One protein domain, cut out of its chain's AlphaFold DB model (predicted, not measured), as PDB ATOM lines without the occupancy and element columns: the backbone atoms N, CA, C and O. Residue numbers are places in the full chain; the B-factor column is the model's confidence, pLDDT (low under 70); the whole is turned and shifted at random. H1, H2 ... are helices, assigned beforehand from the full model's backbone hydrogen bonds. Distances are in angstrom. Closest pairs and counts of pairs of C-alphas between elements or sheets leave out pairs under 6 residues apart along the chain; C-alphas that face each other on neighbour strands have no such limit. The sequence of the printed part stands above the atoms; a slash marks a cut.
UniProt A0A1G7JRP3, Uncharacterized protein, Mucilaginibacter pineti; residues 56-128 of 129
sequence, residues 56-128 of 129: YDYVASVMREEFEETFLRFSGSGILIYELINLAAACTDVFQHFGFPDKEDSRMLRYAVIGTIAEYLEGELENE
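Overview. This is residues 56 to 128 of the 129 residues of an uncharacterized protein of Mucilaginibacter pineti (UniProt A0A1G7JRP3). One long helix, H5, runs along much of the domain's length; H4 folds back beside its first part as a hairpin, and H1 and H3 each cross it. H1, H2 and H3 turn sharply one into the next as a triangle, with H2 at a corner away from H5, while residues 122 to 128 stick out. The 73 printed residues include five named helices, H1 to H5 in chain order, and no named strand; the class is all helix. The whole is compact, with a radius of gyration of the C-alphas of 12.1 A, and elongated, spanning 35 by 20 by 17 A.

Arrangement. H1, residues 56 to 66, and H2, residues 68 to 77, only just touch, only at the corner by their link, with 3 pairs of C-alphas within 8 A; the closest are Arg 64 and Phe 71, 5.7 A. H2 likewise only just touches H3, residues 80 to 90, only at the corner, with 3 such pairs. H1 touches H3, about perpendicular at 76 degrees; the closest C-alphas, Tyr 56 and Ala 88, are 5.3 A apart. H3 and H4, residues 92 to 98, meet only through their link. H4 forms a helical hairpin with H5, residues 107 to 126, at a shallow tilt of 22 degrees, opposite ways; the closest C-alphas, Phe 98 and Leu 109, are 6.1 A apart, and H5 touches H4 with residues 109 to 113 alone. With residues 110 to 117 alone H5 touches H1, about perpendicular at 79 degrees; the closest C-alphas are Val 62 and Ile 114, 7.0 A. With residues 116 to 120 alone it touches H3, at a steep tilt of 64 degrees, closest at C-alphas Leu 87 and Ile 117, 6.6 A. H2 and H5 are apart. In H1 to H5 every O i to N i+4 pair is within hydrogen-bond range.

Along the chain. H1 begins at C-alpha 56, (-14.689, 91.648, -27.547), and H5 ends at C-alpha 126, (-29.814, 75.148, -17.814). From first to last C-alpha H1 measures 15.2 A, H2 14.2 A, H3 15.0 A, H4 10.2 A and H5 28.9 A.

Size, cuts and confidence. The two C-alphas farthest apart, Lys 103 and Glu 128, are 38.6 A apart. The printed part has no cut and no long link. The pLDDT is under 70 at residues 100 to 105 and 124 to 128.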
ATOM      1  N   TYR A  56     -13.458  91.121 -28.115       79.25
ATOM      2  CA  TYR A  56     -14.689  91.648 -27.547       79.25
ATOM      3  C   TYR A  56     -15.575  92.275 -28.627       79.25
ATOM      4  O   TYR A  56     -16.745  91.922 -28.708       79.25
ATOM      5  N   ASP A  57     -15.028  93.134 -29.490       80.38
ATOM      6  CA  ASP A  57     -15.810  93.804 -30.538       80.38
ATOM      7  C   ASP A  57     -16.375  92.809 -31.558       80.38
ATOM      8  O   ASP A  57     -17.535  92.925 -31.952       80.38
ATOM      9  N   TYR A  58     -15.588  91.793 -31.928       85.88
ATOM     10  CA  TYR A  58     -16.038  90.731 -32.833       85.88
ATOM     11  C   TYR A  58     -17.128  89.856 -32.199       85.88
ATOM     12  O   TYR A  58     -18.147  89.570 -32.817       85.88
ATOM     13  N   VAL A  59     -16.955  89.446 -30.940       89.56
ATOM     14  CA  VAL A  59     -17.992  88.688 -30.226       89.56
ATOM     15  C   VAL A  59     -19.250  89.534 -30.043       89.56
ATOM     16  O   VAL A  59     -20.351  89.034 -30.250       89.56
ATOM     17  N   ALA A  60     -19.112  90.823 -29.728       87.81
ATOM     18  CA  ALA A  60     -20.239  91.739 -29.596       87.81
ATOM     19  C   ALA A  60     -21.005  91.926 -30.910       87.81
ATOM     20  O   ALA A  60     -22.235  92.009 -30.874       87.81
ATOM     21  N   SER A  61     -20.318  91.973 -32.059       89.94
ATOM     22  CA  SER A  61     -20.986  92.046 -33.363       89.94
ATOM     23  C   SER A  61     -21.736  90.753 -33.678       89.94
ATOM     24  O   SER A  61     -22.922  90.814 -33.985       89.94
ATOM     25  N   VAL A  62     -21.107  89.584 -33.496       93.44
ATOM     26  CA  VAL A  62     -21.762  88.283 -33.720       93.44
ATOM     27  C   VAL A  62     -22.972  88.106 -32.801       93.44
ATOM     28  O   VAL A  62     -24.032  87.688 -33.257       93.44
ATOM     29  N   MET A  63     -22.852  88.464 -31.521       94.25
ATOM     30  CA  MET A  63     -23.951  88.363 -30.555       94.25
ATOM     31  C   MET A  63     -25.125  89.274 -30.952       94.25
ATOM     32  O   MET A  63     -26.276  88.853 -30.914       94.25
ATOM     33  N   ARG A  64     -24.843  90.499 -31.415       93.75
ATOM     34  CA  ARG A  64     -25.869  91.432 -31.904       93.75
ATOM     35  C   ARG A  64     -26.565  90.933 -33.173       93.75
ATOM     36  O   ARG A  64     -27.769  91.115 -33.298       93.75
ATOM     37  N   GLU A  65     -25.814  90.362 -34.109       93.81
ATOM     38  CA  GLU A  65     -26.315  89.968 -35.432       93.81
ATOM     39  C   GLU A  65     -27.038  88.617 -35.423       93.81
ATOM     40  O   GLU A  65     -28.055  88.462 -36.091       93.81
ATOM     41  N   GLU A  66     -26.523  87.640 -34.675       96.94
ATOM     42  CA  GLU A  66     -26.999  86.250 -34.712       96.94
ATOM     43  C   GLU A  66     -27.829  85.872 -33.474       96.94
ATOM     44  O   GLU A  66     -28.597  84.914 -33.514       96.94
ATOM     45  N   PHE A  67     -27.710  86.634 -32.381       96.44
ATOM     46  CA  PHE A  67     -28.367  86.365 -31.094       96.44
ATOM     47  C   PHE A  67     -29.059  87.619 -30.528       96.44
ATOM     48  O   PHE A  67     -29.059  87.853 -29.314       96.44
ATOM     49  N   GLU A  68     -29.668  88.426 -31.405       96.12
ATOM     50  CA  GLU A  68     -30.228  89.754 -31.097       96.12
ATOM     51  C   GLU A  68     -31.144  89.764 -29.859       96.12
ATOM     52  O   GLU A  68     -31.028  90.639 -29.001       96.12
ATOM     53  N   GLU A  69     -32.032  88.777 -29.719       95.81
ATOM     54  CA  GLU A  69     -32.953  88.700 -28.579       95.81
ATOM     55  C   GLU A  69     -32.202  88.603 -27.240       95.81
ATOM     56  O   GLU A  69     -32.497  89.338 -26.292       95.81
ATOM     57  N   THR A  70     -31.186  87.740 -27.168       96.12
ATOM     58  CA  THR A  70     -30.346  87.587 -25.976       96.12
ATOM     59  C   THR A  70     -29.484  88.827 -25.751       96.12
ATOM     60  O   THR A  70     -29.344  89.268 -24.609       96.12
ATOM     61  N   PHE A  71     -28.976  89.451 -26.820       94.38
ATOM     62  CA  PHE A  71     -28.243  90.720 -26.747       94.38
ATOM     63  C   PHE A  71     -29.078  91.806 -26.062       94.38
ATOM     64  O   PHE A  71     -28.628  92.455 -25.112       94.38
ATOM     65  N   LEU A  72     -30.324  91.977 -26.508       92.25
ATOM     66  CA  LEU A  72     -31.258  92.948 -25.948       92.25
ATOM     67  C   LEU A  72     -31.664  92.589 -24.515       92.25
ATOM     68  O   LEU A  72     -31.750  93.485 -23.674       92.25
ATOM     69  N   ARG A  73     -31.847  91.299 -24.200       95.00
ATOM     70  CA  ARG A  73     -32.135  90.828 -22.834       95.00
ATOM     71  C   ARG A  73     -30.996  91.148 -21.864       95.00
ATOM     72  O   ARG A  73     -31.241  91.700 -20.790       95.00
ATOM     73  N   PHE A  74     -29.753  90.853 -22.237       89.88
ATOM     74  CA  PHE A  74     -28.574  91.168 -21.426       89.88
ATOM     75  C   PHE A  74     -28.353  92.678 -21.292       89.88
ATOM     76  O   PHE A  74     -27.960  93.160 -20.228       89.88
ATOM     77  N   SER A  75     -28.649  93.441 -22.348       87.38
ATOM     78  CA  SER A  75     -28.613  94.906 -22.311       87.38
ATOM     79  C   SER A  75     -29.641  95.460 -21.321       87.38
ATOM     80  O   SER A  75     -29.294  96.225 -20.422       87.38
ATOM     81  N   GLY A  76     -30.895  95.007 -21.418       88.69
ATOM     82  CA  GLY A  76     -31.992  95.446 -20.552       88.69
ATOM     83  C   GLY A  76     -31.830  95.051 -19.080       88.69
ATOM     84  O   GLY A  76     -32.365  95.730 -18.208       88.69
ATOM     85  N   SER A  77     -31.071  93.991 -18.796       90.88
ATOM     86  CA  SER A  77     -30.727  93.549 -17.435       90.88
ATOM     87  C   SER A  77     -29.415  94.142 -16.903       90.88
ATOM     88  O   SER A  77     -29.108  93.980 -15.724       90.88
ATOM     89  N   GLY A  78     -28.653  94.863 -17.733       84.31
ATOM     90  CA  GLY A  78     -27.407  95.523 -17.336       84.31
ATOM     91  C   GLY A  78     -26.188  94.601 -17.208       84.31
ATOM     92  O   GLY A  78     -25.158  95.049 -16.707       84.31
ATOM     93  N   ILE A  79     -26.272  93.348 -17.671       87.50
ATOM     94  CA  ILE A  79     -25.173  92.363 -17.594       87.50
ATOM     95  C   ILE A  79     -24.403  92.199 -18.909       87.50
ATOM     96  O   ILE A  79     -23.387  91.514 -18.939       87.50
ATOM     97  N   LEU A  80     -24.838  92.854 -19.992       82.19
ATOM     98  CA  LEU A  80     -24.277  92.676 -21.337       82.19
ATOM     99  C   LEU A  80     -22.750  92.768 -21.396       82.19
ATOM    100  O   LEU A  80     -22.116  91.927 -22.018       82.19
ATOM    101  N   ILE A  81     -22.156  93.770 -20.749       76.75
ATOM    102  CA  ILE A  81     -20.698  93.959 -20.780       76.75
ATOM    103  C   ILE A  81     -19.985  92.773 -20.121       76.75
ATOM    104  O   ILE A  81     -18.977  92.301 -20.639       76.75
ATOM    105  N   TYR A  82     -20.512  92.284 -18.997       73.88
ATOM    106  CA  TYR A  82     -19.948  91.142 -18.282       73.88
ATOM    107  C   TYR A  82     -20.044  89.861 -19.123       73.88
ATOM    108  O   TYR A  82     -19.041  89.176 -19.314       73.88
ATOM    109  N   GLU A  83     -21.206  89.604 -19.722       88.50
ATOM    110  CA  GLU A  83     -21.415  88.427 -20.569       88.50
ATOM    111  C   GLU A  83     -20.571  88.461 -21.846       88.50
ATOM    112  O   GLU A  83     -19.996  87.451 -22.241       88.50
ATOM    113  N   LEU A  84     -20.398  89.630 -22.469       82.19
ATOM    114  CA  LEU A  84     -19.516  89.773 -23.630       82.19
ATOM    115  C   LEU A  84     -18.041  89.521 -23.284       82.19
ATOM    116  O   LEU A  84     -17.308  88.983 -24.114       82.19
ATOM    117  N   ILE A  85     -17.594  89.860 -22.069       72.06
ATOM    118  CA  ILE A  85     -16.241  89.524 -21.597       72.06
ATOM    119  C   ILE A  85     -16.094  88.006 -21.432       72.06
ATOM    120  O   ILE A  85     -15.101  87.443 -21.897       72.06
ATOM    121  N   ASN A  86     -17.078  87.341 -20.822       80.06
ATOM    122  CA  ASN A  86     -17.060  85.887 -20.644       80.06
ATOM    123  C   ASN A  86     -17.088  85.154 -21.988       80.06
ATOM    124  O   ASN A  86     -16.282  84.254 -22.215       80.06
ATOM    125  N   LEU A  87     -17.938  85.592 -22.916       89.12
ATOM    126  CA  LEU A  87     -18.008  85.049 -24.272       89.12
ATOM    127  C   LEU A  87     -16.708  85.274 -25.055       89.12
ATOM    128  O   LEU A  87     -16.222  84.363 -25.726       89.12
ATOM    129  N   ALA A  88     -16.096  86.456 -24.941       78.81
ATOM    130  CA  ALA A  88     -14.793  86.723 -25.548       78.81
ATOM    131  C   ALA A  88     -13.694  85.815 -24.974       78.81
ATOM    132  O   ALA A  88     -12.816  85.371 -25.720       78.81
ATOM    133  N   ALA A  89     -13.756  85.504 -23.676       77.94
ATOM    134  CA  ALA A  89     -12.863  84.542 -23.043       77.94
ATOM    135  C   ALA A  89     -13.123  83.111 -23.543       77.94
ATOM    136  O   ALA A  89     -12.167  82.440 -23.934       77.94
ATOM    137  N   ALA A  90     -14.387  82.678 -23.622       89.81
ATOM    138  CA  ALA A  90     -14.786  81.366 -24.140       89.81
ATOM    139  C   ALA A  90     -14.343  81.149 -25.598       89.81
ATOM    140  O   ALA A  90     -13.908  80.062 -25.968       89.81
ATOM    141  N   CYS A  91     -14.346  82.205 -26.414       89.62
ATOM    142  CA  CYS A  91     -13.890  82.148 -27.803       89.62
ATOM    143  C   CYS A  91     -12.355  82.182 -27.962       89.62
ATOM    144  O   CYS A  91     -11.861  82.212 -29.091       89.62
ATOM    145  N   THR A  92     -11.569  82.205 -26.876       85.06
ATOM    146  CA  THR A  92     -10.103  82.363 -26.955       85.06
ATOM    147  C   THR A  92      -9.447  81.296 -27.825       85.06
ATOM    148  O   THR A  92      -8.642  81.648 -28.689       85.06
ATOM    149  N   ASP A  93      -9.812  80.027 -27.648       86.00
ATOM    150  CA  ASP A  93      -9.220  78.917 -28.402       86.00
ATOM    151  C   ASP A  93      -9.595  78.981 -29.886       86.00
ATOM    152  O   ASP A  93      -8.759  78.730 -30.757       86.00
ATOM    153  N   VAL A  94     -10.821  79.420 -30.190       90.12
ATOM    154  CA  VAL A  94     -11.285  79.665 -31.561       90.12
ATOM    155  C   VAL A  94     -10.429  80.750 -32.219       90.12
ATOM    156  O   VAL A  94      -9.858  80.530 -33.288       90.12
ATOM    157  N   PHE A  95     -10.243  81.897 -31.562       83.69
ATOM    158  CA  PHE A  95      -9.397  82.969 -32.094       83.69
ATOM    159  C   PHE A  95      -7.920  82.569 -32.215       83.69
ATOM    160  O   PHE A  95      -7.238  83.036 -33.125       83.69
ATOM    161  N   GLN A  96      -7.401  81.722 -31.323       82.00
ATOM    162  CA  GLN A  96      -6.031  81.209 -31.428       82.00
ATOM    163  C   GLN A  96      -5.865  80.228 -32.593       82.00
ATOM    164  O   GLN A  96      -4.825  80.234 -33.248       82.00
ATOM    165  N   HIS A  97      -6.878  79.401 -32.862       84.88
ATOM    166  CA  HIS A  97      -6.846  78.421 -33.943       84.88
ATOM    167  C   HIS A  97      -6.950  79.073 -35.325       84.88
ATOM    168  O   HIS A  97      -6.210  78.711 -36.238       84.88
ATOM    169  N   PHE A  98      -7.867  80.029 -35.481       79.25
ATOM    170  CA  PHE A  98      -8.167  80.642 -36.777       79.25
ATOM    171  C   PHE A  98      -7.413  81.953 -37.034       79.25
ATOM    172  O   PHE A  98      -7.323  82.378 -38.185       79.25
ATOM    173  N   GLY A  99      -6.858  82.583 -35.995       71.69
ATOM    174  CA  GLY A  99      -6.329  83.944 -36.068       71.69
ATOM    175  C   GLY A  99      -7.433  85.006 -36.001       71.69
ATOM    176  O   GLY A  99      -8.627  84.700 -35.999       71.69
ATOM    177  N   PHE A 100      -7.029  86.275 -35.915       66.81
ATOM    178  CA  PHE A 100      -7.959  87.404 -35.943       66.81
ATOM    179  C   PHE A 100      -8.288  87.775 -37.401       66.81
ATOM    180  O   PHE A 100      -7.391  87.713 -38.243       66.81
ATOM    181  N   PRO A 101      -9.545  88.108 -37.752       63.56
ATOM    182  CA  PRO A 101      -9.919  88.314 -39.146       63.56
ATOM    183  C   PRO A 101      -9.293  89.607 -39.682       63.56
ATOM    184  O   PRO A 101      -9.699  90.707 -39.320       63.56
ATOM    185  N   ASP A 102      -8.306  89.473 -40.570       53.44
ATOM    186  CA  ASP A 102      -7.509  90.611 -41.043       53.44
ATOM    187  C   ASP A 102      -8.192  91.477 -42.111       53.44
ATOM    188  O   ASP A 102      -7.680  92.568 -42.384       53.44
ATOM    189  N   LYS A 103      -9.305  91.020 -42.721       52.53
ATOM    190  CA  LYS A 103     -10.202  91.797 -43.621       52.53
ATOM    191  C   LYS A 103     -11.265  90.977 -44.354       52.53
ATOM    192  O   LYS A 103     -12.262  91.545 -44.784       52.53
ATOM    193  N   GLU A 104     -11.063  89.676 -44.523       51.62
ATOM    194  CA  GLU A 104     -12.105  88.781 -45.022       51.62
ATOM    195  C   GLU A 104     -12.628  87.987 -43.840       51.62
ATOM    196  O   GLU A 104     -11.873  87.282 -43.172       51.62
ATOM    197  N   ASP A 105     -13.915  88.162 -43.559       55.78
ATOM    198  CA  ASP A 105     -14.643  87.416 -42.549       55.78
ATOM    199  C   ASP A 105     -14.496  85.929 -42.895       55.78
ATOM    200  O   ASP A 105     -15.142  85.406 -43.812       55.78
ATOM    201  N   SER A 106     -13.531  85.263 -42.254       71.00
ATOM    202  CA  SER A 106     -13.320  83.839 -42.446       71.00
ATOM    203  C   SER A 106     -14.610  83.196 -41.981       71.00
ATOM    204  O   SER A 106     -14.861  83.100 -40.785       71.00
ATOM    205  N   ARG A 107     -15.470  82.799 -42.926       82.56
ATOM    206  CA  ARG A 107     -16.781  82.218 -42.606       82.56
ATOM    207  C   ARG A 107     -16.640  81.104 -41.571       82.56
ATOM    208  O   ARG A 107     -17.508  80.942 -40.729       82.56
ATOM    209  N   MET A 108     -15.518  80.382 -41.604       86.75
ATOM    210  CA  MET A 108     -15.165  79.361 -40.620       86.75
ATOM    211  C   MET A 108     -14.943  79.926 -39.212       86.75
ATOM    212  O   MET A 108     -15.492  79.364 -38.273       86.75
ATOM    213  N   LEU A 109     -14.208  81.037 -39.061       88.12
ATOM    214  CA  LEU A 109     -14.089  81.739 -37.779       88.12
ATOM    215  C   LEU A 109     -15.470  82.177 -37.280       88.12
ATOM    216  O   LEU A 109     -15.813  81.893 -36.137       88.12
ATOM    217  N   ARG A 110     -16.277  82.809 -38.142       89.69
ATOM    218  CA  ARG A 110     -17.608  83.296 -37.757       89.69
ATOM    219  C   ARG A 110     -18.509  82.155 -37.292       89.69
ATOM    220  O   ARG A 110     -19.094  82.247 -36.221       89.69
ATOM    221  N   TYR A 111     -18.571  81.053 -38.042       93.50
ATOM    222  CA  TYR A 111     -19.342  79.872 -37.639       93.50
ATOM    223  C   TYR A 111     -18.822  79.229 -36.352       93.50
ATOM    224  O   TYR A 111     -19.630  78.795 -35.536       93.50
ATOM    225  N   ALA A 112     -17.504  79.180 -36.145       94.00
ATOM    226  CA  ALA A 112     -16.931  78.652 -34.911       94.00
ATOM    227  C   ALA A 112     -17.301  79.526 -33.701       94.00
ATOM    228  O   ALA A 112     -17.736  78.996 -32.686       94.00
ATOM    229  N   VAL A 113     -17.218  80.856 -33.834       94.06
ATOM    230  CA  VAL A 113     -17.650  81.800 -32.791       94.06
ATOM    231  C   VAL A 113     -19.155  81.676 -32.521       94.06
ATOM    232  O   VAL A 113     -19.548  81.622 -31.360       94.06
ATOM    233  N   ILE A 114     -19.996  81.558 -33.557       96.25
ATOM    234  CA  ILE A 114     -21.445  81.317 -33.400       96.25
ATOM    235  C   ILE A 114     -21.700  80.028 -32.612       96.25
ATOM    236  O   ILE A 114     -22.506  80.038 -31.686       96.25
ATOM    237  N   GLY A 115     -21.009  78.936 -32.957       96.50
ATOM    238  CA  GLY A 115     -21.133  77.658 -32.255       96.50
ATOM    239  C   GLY A 115     -20.761  77.771 -30.777       96.50
ATOM    240  O   GLY A 115     -21.543  77.377 -29.920       96.50
ATOM    241  N   THR A 116     -19.624  78.398 -30.469       96.56
ATOM    242  CA  THR A 116     -19.186  78.616 -29.081       96.56
ATOM    243  C   THR A 116     -20.154  79.500 -28.291       96.56
ATOM    244  O   THR A 116     -20.420  79.218 -27.125       96.56
ATOM    245  N   ILE A 117     -20.711  80.554 -28.901       96.69
ATOM    246  CA  ILE A 117     -21.726  81.396 -28.247       96.69
ATOM    247  C   ILE A 117     -23.001  80.588 -27.977       96.69
ATOM    248  O   ILE A 117     -23.548  80.686 -26.883       96.69
ATOM    249  N   ALA A 118     -23.467  79.784 -28.936       96.75
ATOM    250  CA  ALA A 118     -24.659  78.955 -28.758       96.75
ATOM    251  C   ALA A 118     -24.492  77.969 -27.589       96.75
ATOM    252  O   ALA A 118     -25.346  77.930 -26.709       96.75
ATOM    253  N   GLU A 119     -23.359  77.262 -27.530       95.62
ATOM    254  CA  GLU A 119     -23.031  76.343 -26.431       95.62
ATOM    255  C   GLU A 119     -22.984  77.057 -25.070       95.62
ATOM    256  O   GLU A 119     -23.509  76.549 -24.079       95.62
ATOM    257  N   TYR A 120     -22.399  78.259 -25.011       94.56
ATOM    258  CA  TYR A 120     -22.369  79.067 -23.787       94.56
ATOM    259  C   TYR A 120     -23.780  79.459 -23.327       94.56
ATOM    260  O   TYR A 120     -24.121  79.302 -22.156       94.56
ATOM    261  N   LEU A 121     -24.617  79.954 -24.245       92.88
ATOM    262  CA  LEU A 121     -25.975  80.400 -23.926       92.88
ATOM    263  C   LEU A 121     -26.896  79.242 -23.521       92.88
ATOM    264  O   LEU A 121     -27.753  79.431 -22.660       92.88
ATOM    265  N   GLU A 122     -26.726  78.057 -24.113       91.06
ATOM    266  CA  GLU A 122     -27.428  76.841 -23.687       91.06
ATOM    267  C   GLU A 122     -27.067  76.468 -22.241       91.06
ATOM    268  O   GLU A 122     -27.962  76.185 -21.443       91.06
ATOM    269  N   GLY A 123     -25.786  76.559 -21.869       82.31
ATOM    270  CA  GLY A 123     -25.332  76.315 -20.498       82.31
ATOM    271  C   GLY A 123     -25.908  77.296 -19.468       82.31
ATOM    272  O   GLY A 123     -26.240  76.893 -18.356       82.31
ATOM    273  N   GLU A 124     -26.084  78.569 -19.822       67.69
ATOM    274  CA  GLU A 124     -26.714  79.563 -18.938       67.69
ATOM    275  C   GLU A 124     -28.216  79.295 -18.732       67.69
ATOM    276  O   GLU A 124     -28.724  79.436 -17.622       67.69
ATOM    277  N   LEU A 125     -28.924  78.830 -19.770       59.91
ATOM    278  CA  LEU A 125     -30.349  78.484 -19.682       59.91
ATOM    279  C   LEU A 125     -30.612  77.271 -18.777       59.91
ATOM    280  O   LEU A 125     -31.655  77.215 -18.129       59.91
ATOM    281  N   GLU A 126     -29.690  76.309 -18.708       60.00
ATOM    282  CA  GLU A 126     -29.814  75.148 -17.814       60.00
ATOM    283  C   GLU A 126     -29.580  75.495 -16.333       60.00
ATOM    284  O   GLU A 126     -30.067  74.780 -15.460       60.00
ATOM    285  N   ASN A 127     -28.890  76.601 -16.035       55.59
ATOM    286  CA  ASN A 127     -28.615  77.052 -14.665       55.59
ATOM    287  C   ASN A 127     -29.726  77.942 -14.063       55.59
ATOM    288  O   ASN A 127     -29.652  78.296 -12.884       55.59
ATOM    289  N   GLU A 128     -30.756  78.299 -14.841       51.00
ATOM    290  CA  GLU A 128     -31.919  79.087 -14.392       51.00
ATOM    291  C   GLU A 128     -33.132  78.231 -13.944       51.00
ATOM    292  O   GLU A 128     -34.154  78.795 -13.535       51.00
TER     293      GLU A 128